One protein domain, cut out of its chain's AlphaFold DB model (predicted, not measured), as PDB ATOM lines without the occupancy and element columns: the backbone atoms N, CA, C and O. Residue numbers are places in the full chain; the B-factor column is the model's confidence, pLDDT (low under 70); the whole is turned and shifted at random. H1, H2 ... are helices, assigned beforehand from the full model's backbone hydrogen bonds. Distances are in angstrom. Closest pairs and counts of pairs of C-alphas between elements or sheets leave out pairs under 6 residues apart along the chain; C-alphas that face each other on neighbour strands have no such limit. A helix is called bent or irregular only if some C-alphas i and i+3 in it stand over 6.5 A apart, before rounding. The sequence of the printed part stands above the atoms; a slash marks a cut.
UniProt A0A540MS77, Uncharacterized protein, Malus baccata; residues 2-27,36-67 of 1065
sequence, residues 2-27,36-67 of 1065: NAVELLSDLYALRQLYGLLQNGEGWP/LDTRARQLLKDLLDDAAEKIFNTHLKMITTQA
ATOM      1  N   ASN A   2      28.255 -27.382 -30.305       91.00
ATOM      2  CA  ASN A   2      26.829 -27.656 -30.448       91.00
ATOM      3  C   ASN A   2      26.275 -26.828 -31.628       91.00
ATOM      4  O   ASN A   2      26.739 -25.713 -31.868       91.00
ATOM      5  N   ALA A   3      25.260 -27.321 -32.343       90.75
ATOM      6  CA  ALA A   3      24.551 -26.529 -33.356       90.75
ATOM      7  C   ALA A   3      23.964 -25.227 -32.766       90.75
ATOM      8  O   ALA A   3      23.939 -24.195 -33.434       90.75
ATOM      9  N   VAL A   4      23.574 -25.245 -31.485       93.62
ATOM     10  CA  VAL A   4      23.104 -24.060 -30.744       93.62
ATOM     11  C   VAL A   4      24.225 -23.032 -30.515       93.62
ATOM     12  O   VAL A   4      23.988 -21.833 -30.644       93.62
ATOM     13  N   GLU A   5      25.451 -23.481 -30.221       93.44
ATOM     14  CA  GLU A   5      26.628 -22.601 -30.094       93.44
ATOM     15  C   GLU A   5      26.962 -21.959 -31.442       93.44
ATOM     16  O   GLU A   5      27.133 -20.747 -31.526       93.44
ATOM     17  N   LEU A   6      26.968 -22.758 -32.514       94.94
ATOM     18  CA  LEU A   6      27.191 -22.267 -33.869       94.94
ATOM     19  C   LEU A   6      26.157 -21.204 -34.268       94.94
ATOM     20  O   LEU A   6      26.534 -20.148 -34.763       94.94
ATOM     21  N   LEU A   7      24.865 -21.443 -34.024       95.69
ATOM     22  CA  LEU A   7      23.822 -20.452 -34.307       95.69
ATOM     23  C   LEU A   7      24.026 -19.163 -33.498       95.69
ATOM     24  O   LEU A   7      23.943 -18.079 -34.073       95.69
ATOM     25  N   SER A   8      24.348 -19.266 -32.204       96.38
ATOM     26  CA  SER A   8      24.716 -18.115 -31.360       96.38
ATOM     27  C   SER A   8      25.866 -17.310 -31.974       96.38
ATOM     28  O   SER A   8      25.753 -16.093 -32.135       96.38
ATOM     29  N   ASP A   9      26.945 -17.980 -32.376       96.50
ATOM     30  CA  ASP A   9      28.149 -17.335 -32.900       96.50
ATOM     31  C   ASP A   9      27.914 -16.701 -34.287       96.50
ATOM     32  O   ASP A   9      28.428 -15.615 -34.571       96.50
ATOM     33  N   LEU A  10      27.054 -17.294 -35.125       96.25
ATOM     34  CA  LEU A  10      26.629 -16.701 -36.399       96.25
ATOM     35  C   LEU A  10      25.701 -15.486 -36.211       96.25
ATOM     36  O   LEU A  10      25.888 -14.467 -36.880       96.25
ATOM     37  N   TYR A  11      24.741 -15.534 -35.278       96.94
ATOM     38  CA  TYR A  11      23.915 -14.367 -34.928       96.94
ATOM     39  C   TYR A  11      24.746 -13.230 -34.311       96.94
ATOM     40  O   TYR A  11      24.444 -12.051 -34.520       96.94
ATOM     41  N   ALA A  12      25.804 -13.568 -33.578       96.94
ATOM     42  CA  ALA A  12      26.796 -12.627 -33.079       96.94
ATOM     43  C   ALA A  12      27.600 -11.966 -34.213       96.94
ATOM     44  O   ALA A  12      27.692 -10.736 -34.255       96.94
ATOM     45  N   LEU A  13      28.118 -12.743 -35.173       96.94
ATOM     46  CA  LEU A  13      28.787 -12.202 -36.363       96.94
ATOM     47  C   LEU A  13      27.855 -11.277 -37.161       96.94
ATOM     48  O   LEU A  13      28.244 -10.149 -37.460       96.94
ATOM     49  N   ARG A  14      26.607 -11.692 -37.429       97.31
ATOM     50  CA  ARG A  14      25.597 -10.866 -38.125       97.31
ATOM     51  C   ARG A  14      25.441  -9.487 -37.471       97.31
ATOM     52  O   ARG A  14      25.448  -8.473 -38.165       97.31
ATOM     53  N   GLN A  15      25.356  -9.434 -36.140       96.75
ATOM     54  CA  GLN A  15      25.276  -8.171 -35.394       96.75
ATOM     55  C   GLN A  15      26.546  -7.317 -35.536       96.75
ATOM     56  O   GLN A  15      26.447  -6.102 -35.693       96.75
ATOM     57  N   LEU A  16      27.733  -7.931 -35.522       96.06
ATOM     58  CA  LEU A  16      29.013  -7.225 -35.644       96.06
ATOM     59  C   LEU A  16      29.217  -6.602 -37.035       96.06
ATOM     60  O   LEU A  16      29.608  -5.437 -37.118       96.06
ATOM     61  N   TYR A  17      28.874  -7.307 -38.117       96.56
ATOM     62  CA  TYR A  17      28.842  -6.695 -39.453       96.56
ATOM     63  C   TYR A  17      27.742  -5.629 -39.568       96.56
ATOM     64  O   TYR A  17      27.966  -4.590 -40.187       96.56
ATOM     65  N   GLY A  18      26.595  -5.806 -38.902       95.88
ATOM     66  CA  GLY A  18      25.563  -4.769 -38.802       95.88
ATOM     67  C   GLY A  18      26.070  -3.466 -38.163       95.88
ATOM     68  O   GLY A  18      25.702  -2.377 -38.605       95.88
ATOM     69  N   LEU A  19      26.970  -3.532 -37.172       94.31
ATOM     70  CA  LEU A  19      27.628  -2.334 -36.623       94.31
ATOM     71  C   LEU A  19      28.550  -1.646 -37.641       94.31
ATOM     72  O   LEU A  19      28.627  -0.417 -37.647       94.31
ATOM     73  N   LEU A  20      29.231  -2.414 -38.501       94.88
ATOM     74  CA  LEU A  20      30.052  -1.865 -39.582       94.88
ATOM     75  C   LEU A  20      29.193  -1.189 -40.657       94.88
ATOM     76  O   LEU A  20      29.504  -0.065 -41.044       94.88
ATOM     77  N   GLN A  21      28.104  -1.834 -41.086       93.31
ATOM     78  CA  GLN A  21      27.192  -1.320 -42.114       93.31
ATOM     79  C   GLN A  21      26.529  -0.008 -41.677       93.31
ATOM     80  O   GLN A  21      26.532   0.984 -42.403       93.31
ATOM     81  N   ASN A  22      26.022   0.030 -40.441       88.31
ATOM     82  CA  ASN A  22      25.379   1.220 -39.887       88.31
ATOM     83  C   ASN A  22      26.350   2.406 -39.722       88.31
ATOM     84  O   ASN A  22      25.899   3.541 -39.597       88.31
ATOM     85  N   GLY A  23      27.670   2.181 -39.746       80.75
ATOM     86  CA  GLY A  23      28.705   3.208 -39.573       80.75
ATOM     87  C   GLY A  23      28.772   4.289 -40.662       80.75
ATOM     88  O   GLY A  23      29.529   5.250 -40.505       80.75
ATOM     89  N   GLU A  24      28.018   4.152 -41.755       68.88
ATOM     90  CA  GLU A  24      27.923   5.148 -42.839       68.88
ATOM     91  C   GLU A  24      26.597   5.927 -42.832       68.88
ATOM     92  O   GLU A  24      26.560   7.048 -43.326       68.88
ATOM     93  N   GLY A  25      25.542   5.397 -42.201       64.25
ATOM     94  CA  GLY A  25      24.211   6.021 -42.158       64.25
ATOM     95  C   GLY A  25      23.940   6.954 -40.969       64.25
ATOM     96  O   GLY A  25      22.863   7.542 -40.895       64.25
ATOM     97  N   TRP A  26      24.867   7.101 -40.013       57.22
ATOM     98  CA  TRP A  26      24.669   8.017 -38.878       57.22
ATOM     99  C   TRP A  26      24.751   9.483 -39.335       57.22
ATOM    100  O   TRP A  26      25.783   9.874 -39.886       57.22
ATOM    101  N   PRO A  27      23.740  10.331 -39.048       57.62
ATOM    102  CA  PRO A  27      23.779  11.744 -39.409       57.62
ATOM    103  C   PRO A  27      25.029  12.437 -38.855       57.62
ATOM    104  O   PRO A  27      25.224  12.513 -37.638       57.62
ATOM    105  N   LEU A  36      34.065   5.279 -36.192       88.62
ATOM    106  CA  LEU A  36      35.289   4.509 -36.413       88.62
ATOM    107  C   LEU A  36      36.010   5.061 -37.652       88.62
ATOM    108  O   LEU A  36      35.392   5.238 -38.707       88.62
ATOM    109  N   ASP A  37      37.317   5.302 -37.518       92.75
ATOM    110  CA  ASP A  37      38.211   5.610 -38.638       92.75
ATOM    111  C   ASP A  37      38.070   4.538 -39.731       92.75
ATOM    112  O   ASP A  37      37.860   3.363 -39.418       92.75
ATOM    113  N   THR A  38      38.201   4.903 -41.006       92.88
ATOM    114  CA  THR A  38      38.040   3.960 -42.130       92.88
ATOM    115  C   THR A  38      38.990   2.772 -41.994       92.88
ATOM    116  O   THR A  38      38.603   1.623 -42.195       92.88
ATOM    117  N   ARG A  39      40.211   3.025 -41.511       94.06
ATOM    118  CA  ARG A  39      41.204   1.989 -41.208       94.06
ATOM    119  C   ARG A  39      40.838   1.112 -40.004       94.06
ATOM    120  O   ARG A  39      41.240  -0.047 -39.964       94.06
ATOM    121  N   ALA A  40      40.090   1.637 -39.034       94.94
ATOM    122  CA  ALA A  40      39.580   0.864 -37.901       94.94
ATOM    123  C   ALA A  40      38.364   0.008 -38.295       94.94
ATOM    124  O   ALA A  40      38.252  -1.119 -37.819       94.94
ATOM    125  N   ARG A  41      37.504   0.501 -39.201       94.44
ATOM    126  CA  ARG A  41      36.435  -0.296 -39.826       94.44
ATOM    127  C   ARG A  41      37.022  -1.464 -40.608       94.44
ATOM    128  O   ARG A  41      36.665  -2.597 -40.320       94.44
ATOM    129  N   GLN A  42      37.980  -1.195 -41.501       95.69
ATOM    130  CA  GLN A  42      38.654  -2.237 -42.279       95.69
ATOM    131  C   GLN A  42      39.307  -3.288 -41.374       95.69
ATOM    132  O   GLN A  42      39.020  -4.464 -41.531       95.69
ATOM    133  N   LEU A  43      40.087  -2.879 -40.365       96.12
ATOM    134  CA  LEU A  43      40.705  -3.828 -39.431       96.12
ATOM    135  C   LEU A  43      39.667  -4.675 -38.673       96.12
ATOM    136  O   LEU A  43      39.901  -5.856 -38.436       96.12
ATOM    137  N   LEU A  44      38.530  -4.088 -38.284       96.06
ATOM    138  CA  LEU A  44      37.442  -4.832 -37.648       96.06
ATOM    139  C   LEU A  44      36.768  -5.792 -38.640       96.06
ATOM    140  O   LEU A  44      36.484  -6.920 -38.262       96.06
ATOM    141  N   LYS A  45      36.568  -5.394 -39.902       96.50
ATOM    142  CA  LYS A  45      36.075  -6.278 -40.966       96.50
ATOM    143  C   LYS A  45      37.016  -7.463 -41.183       96.50
ATOM    144  O   LYS A  45      36.557  -8.592 -41.109       96.50
ATOM    145  N   ASP A  46      38.312  -7.215 -41.364       97.12
ATOM    146  CA  ASP A  46      39.319  -8.258 -41.603       97.12
ATOM    147  C   ASP A  46      39.347  -9.287 -40.448       97.12
ATOM    148  O   ASP A  46      39.490 -10.487 -40.673       97.12
ATOM    149  N   LEU A  47      39.152  -8.828 -39.202       97.38
ATOM    150  CA  LEU A  47      39.031  -9.685 -38.014       97.38
ATOM    151  C   LEU A  47      37.703 -10.459 -37.944       97.38
ATOM    152  O   LEU A  47      37.677 -11.565 -37.403       97.38
ATOM    153  N   LEU A  48      36.603  -9.897 -38.449       97.12
ATOM    154  CA  LEU A  48      35.316 -10.594 -38.529       97.12
ATOM    155  C   LEU A  48      35.301 -11.625 -39.661       97.12
ATOM    156  O   LEU A  48      34.732 -12.695 -39.466       97.12
ATOM    157  N   ASP A  49      35.963 -11.341 -40.784       96.94
ATOM    158  CA  ASP A  49      36.106 -12.271 -41.908       96.94
ATOM    159  C   ASP A  49      36.899 -13.514 -41.465       96.94
ATOM    160  O   ASP A  49      36.429 -14.638 -41.626       96.94
ATOM    161  N   ASP A  50      38.048 -13.314 -40.804       97.62
ATOM    162  CA  ASP A  50      38.875 -14.374 -40.203       97.62
ATOM    163  C   ASP A  50      38.121 -15.183 -39.124       97.62
ATOM    164  O   ASP A  50      38.241 -16.410 -39.056       97.62
ATOM    165  N   ALA A  51      37.300 -14.523 -38.299       96.44
ATOM    166  CA  ALA A  51      36.461 -15.197 -37.309       96.44
ATOM    167  C   ALA A  51      35.338 -16.027 -37.961       96.44
ATOM    168  O   ALA A  51      35.108 -17.172 -37.563       96.44
ATOM    169  N   ALA A  52      34.670 -15.477 -38.979       96.25
ATOM    170  CA  ALA A  52      33.636 -16.165 -39.741       96.25
ATOM    171  C   ALA A  52      34.210 -17.387 -40.467       96.25
ATOM    172  O   ALA A  52      33.671 -18.484 -40.328       96.25
ATOM    173  N   GLU A  53      35.345 -17.239 -41.154       96.50
ATOM    174  CA  GLU A  53      36.025 -18.343 -41.834       96.50
ATOM    175  C   GLU A  53      36.402 -19.467 -40.855       96.50
ATOM    176  O   GLU A  53      36.147 -20.638 -41.129       96.50
ATOM    177  N   LYS A  54      36.915 -19.139 -39.660       96.25
ATOM    178  CA  LYS A  54      37.234 -20.136 -38.617       96.25
ATOM    179  C   LYS A  54      36.009 -20.867 -38.083       96.25
ATOM    180  O   LYS A  54      36.081 -22.081 -37.881       96.25
ATOM    181  N   ILE A  55      34.890 -20.170 -37.889       95.44
ATOM    182  CA  ILE A  55      33.617 -20.778 -37.478       95.44
ATOM    183  C   ILE A  55      33.095 -21.704 -38.588       95.44
ATOM    184  O   ILE A  55      32.738 -22.853 -38.320       95.44
ATOM    185  N   PHE A  56      33.147 -21.270 -39.850       94.00
ATOM    186  CA  PHE A  56      32.743 -22.081 -40.999       94.00
ATOM    187  C   PHE A  56      33.637 -23.308 -41.214       94.00
ATOM    188  O   PHE A  56      33.113 -24.403 -41.403       94.00
ATOM    189  N   ASN A  57      34.960 -23.164 -41.122       95.44
ATOM    190  CA  ASN A  57      35.915 -24.266 -41.256       95.44
ATOM    191  C   ASN A  57      35.787 -25.273 -40.097       95.44
ATOM    192  O   ASN A  57      35.938 -26.476 -40.305       95.44
ATOM    193  N   THR A  58      35.457 -24.806 -38.886       94.00
ATOM    194  CA  THR A  58      35.133 -25.678 -37.741       94.00
ATOM    195  C   THR A  58      33.845 -26.467 -37.984       94.00
ATOM    196  O   THR A  58      33.824 -27.680 -37.779       94.00
ATOM    197  N   HIS A  59      32.787 -25.810 -38.469       91.75
ATOM    198  CA  HIS A  59      31.520 -26.476 -38.768       91.75
ATOM    199  C   HIS A  59      31.634 -27.474 -39.929       91.75
ATOM    200  O   HIS A  59      31.135 -28.593 -39.823       91.75
ATOM    201  N   LEU A  60      32.343 -27.110 -41.003       93.38
ATOM    202  CA  LEU A  60      32.592 -27.997 -42.137       93.38
ATOM    203  C   LEU A  60      33.328 -29.264 -41.684       93.38
ATOM    204  O   LEU A  60      32.867 -30.365 -41.969       93.38
ATOM    205  N   LYS A  61      34.396 -29.119 -40.885       94.75
ATOM    206  CA  LYS A  61      35.097 -30.260 -40.273       94.75
ATOM    207  C   LYS A  61      34.167 -31.127 -39.425       94.75
ATOM    208  O   LYS A  61      34.245 -32.345 -39.528       94.75
ATOM    209  N   MET A  62      33.273 -30.530 -38.631       89.69
ATOM    210  CA  MET A  62      32.278 -31.291 -37.868       89.69
ATOM    211  C   MET A  62      31.354 -32.114 -38.773       89.69
ATOM    212  O   MET A  62      31.221 -33.313 -38.531       89.69
ATOM    213  N   ILE A  63      30.787 -31.522 -39.831       89.75
ATOM    214  CA  ILE A  63      29.954 -32.246 -40.809       89.75
ATOM    215  C   ILE A  63      30.751 -33.395 -41.438       89.75
ATOM    216  O   ILE A  63      30.280 -34.530 -41.441       89.75
ATOM    217  N   THR A  64      31.981 -33.144 -41.902       92.12
ATOM    218  CA  THR A  64      32.844 -34.187 -42.481       92.12
ATOM    219  C   THR A  64      33.119 -35.317 -41.483       92.12
ATOM    220  O   THR A  64      33.034 -36.484 -41.856       92.12
ATOM    221  N   THR A  65      33.380 -35.012 -40.204       92.25
ATOM    222  CA  THR A  65      33.567 -36.054 -39.177       92.25
ATOM    223  C   THR A  65      32.285 -36.821 -38.855       92.25
ATOM    224  O   THR A  65      32.354 -38.029 -38.659       92.25
ATOM    225  N   GLN A  66      31.116 -36.173 -38.841       88.69
ATOM    226  CA  GLN A  66      29.837 -36.858 -38.624       88.69
ATOM    227  C   GLN A  66      29.493 -37.779 -39.802       88.69
ATOM    228  O   GLN A  66      29.122 -38.930 -39.579       88.69
ATOM    229  N   ALA A  67      29.704 -37.321 -41.039       90.12
ATOM    230  CA  ALA A  67      29.552 -38.143 -42.236       90.12
ATOM    231  C   ALA A  67      30.494 -39.361 -42.209       90.12
ATOM    232  O   ALA A  67      30.033 -40.483 -42.392       90.12
TER     233      ALA A  67
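This is residues 2 to 27 and 36 to 67 of the 1065 residues of an uncharacterized protein of Malus baccata (UniProt A0A540MS77). Two helices lie side by side and run opposite ways, making a narrow rod, with the longer helix H2 reaching past the beginning of H1 at its last residues. The link that would join them is not printed whole, and residues 23 to 27 after H1 make a tail that runs on past the helix. The printed part has 58 residues with two named helices, H1 then H2, and no named strand, and its class is all helix. It is loose, with a radius of gyration of the C-alphas of 14.3 A, and its C-alphas span 49 by 19 by 11 A along the three main axes.

H1, residues 3 to 22, and H2, residues 38 to 67, touch, with 11 pairs of C-alphas within 8 A. Their closest C-alphas are those of Leu 20 and Arg 41, 6.6 A apart. Their lines stand at a shallow tilt of 20 degrees, and they run opposite ways. The distance from centre to centre is 11.2 A. In both H1 and H2 every O i to N i+4 pair is within hydrogen-bond range.

H1 begins at C-alpha 3, at (24.551, -26.529, -33.356), and has 20 residues. It ends at C-alpha 22, at (25.379, 1.220, -39.887), 28.5 A from its first C-alpha. H2, the longest helix with 30 residues, begins at C-alpha 38, at (38.040, 3.960, -42.130). It ends at C-alpha 67, at (29.552, -38.143, -42.236), and measures 43.0 A from first to last C-alpha. Neither helix is bent or irregular.

The two C-alphas farthest apart are those of Pro 27 and Ala 67, at 50.3 A. Residues 28 to 35 are not printed, and C-alphas 27 and 36 are 13.9 A apart across this cut. The link from H1 to H2 is the link across the cut. The mean pLDDT of the printed part is 92.0, and residues 24 to 27 are under 70.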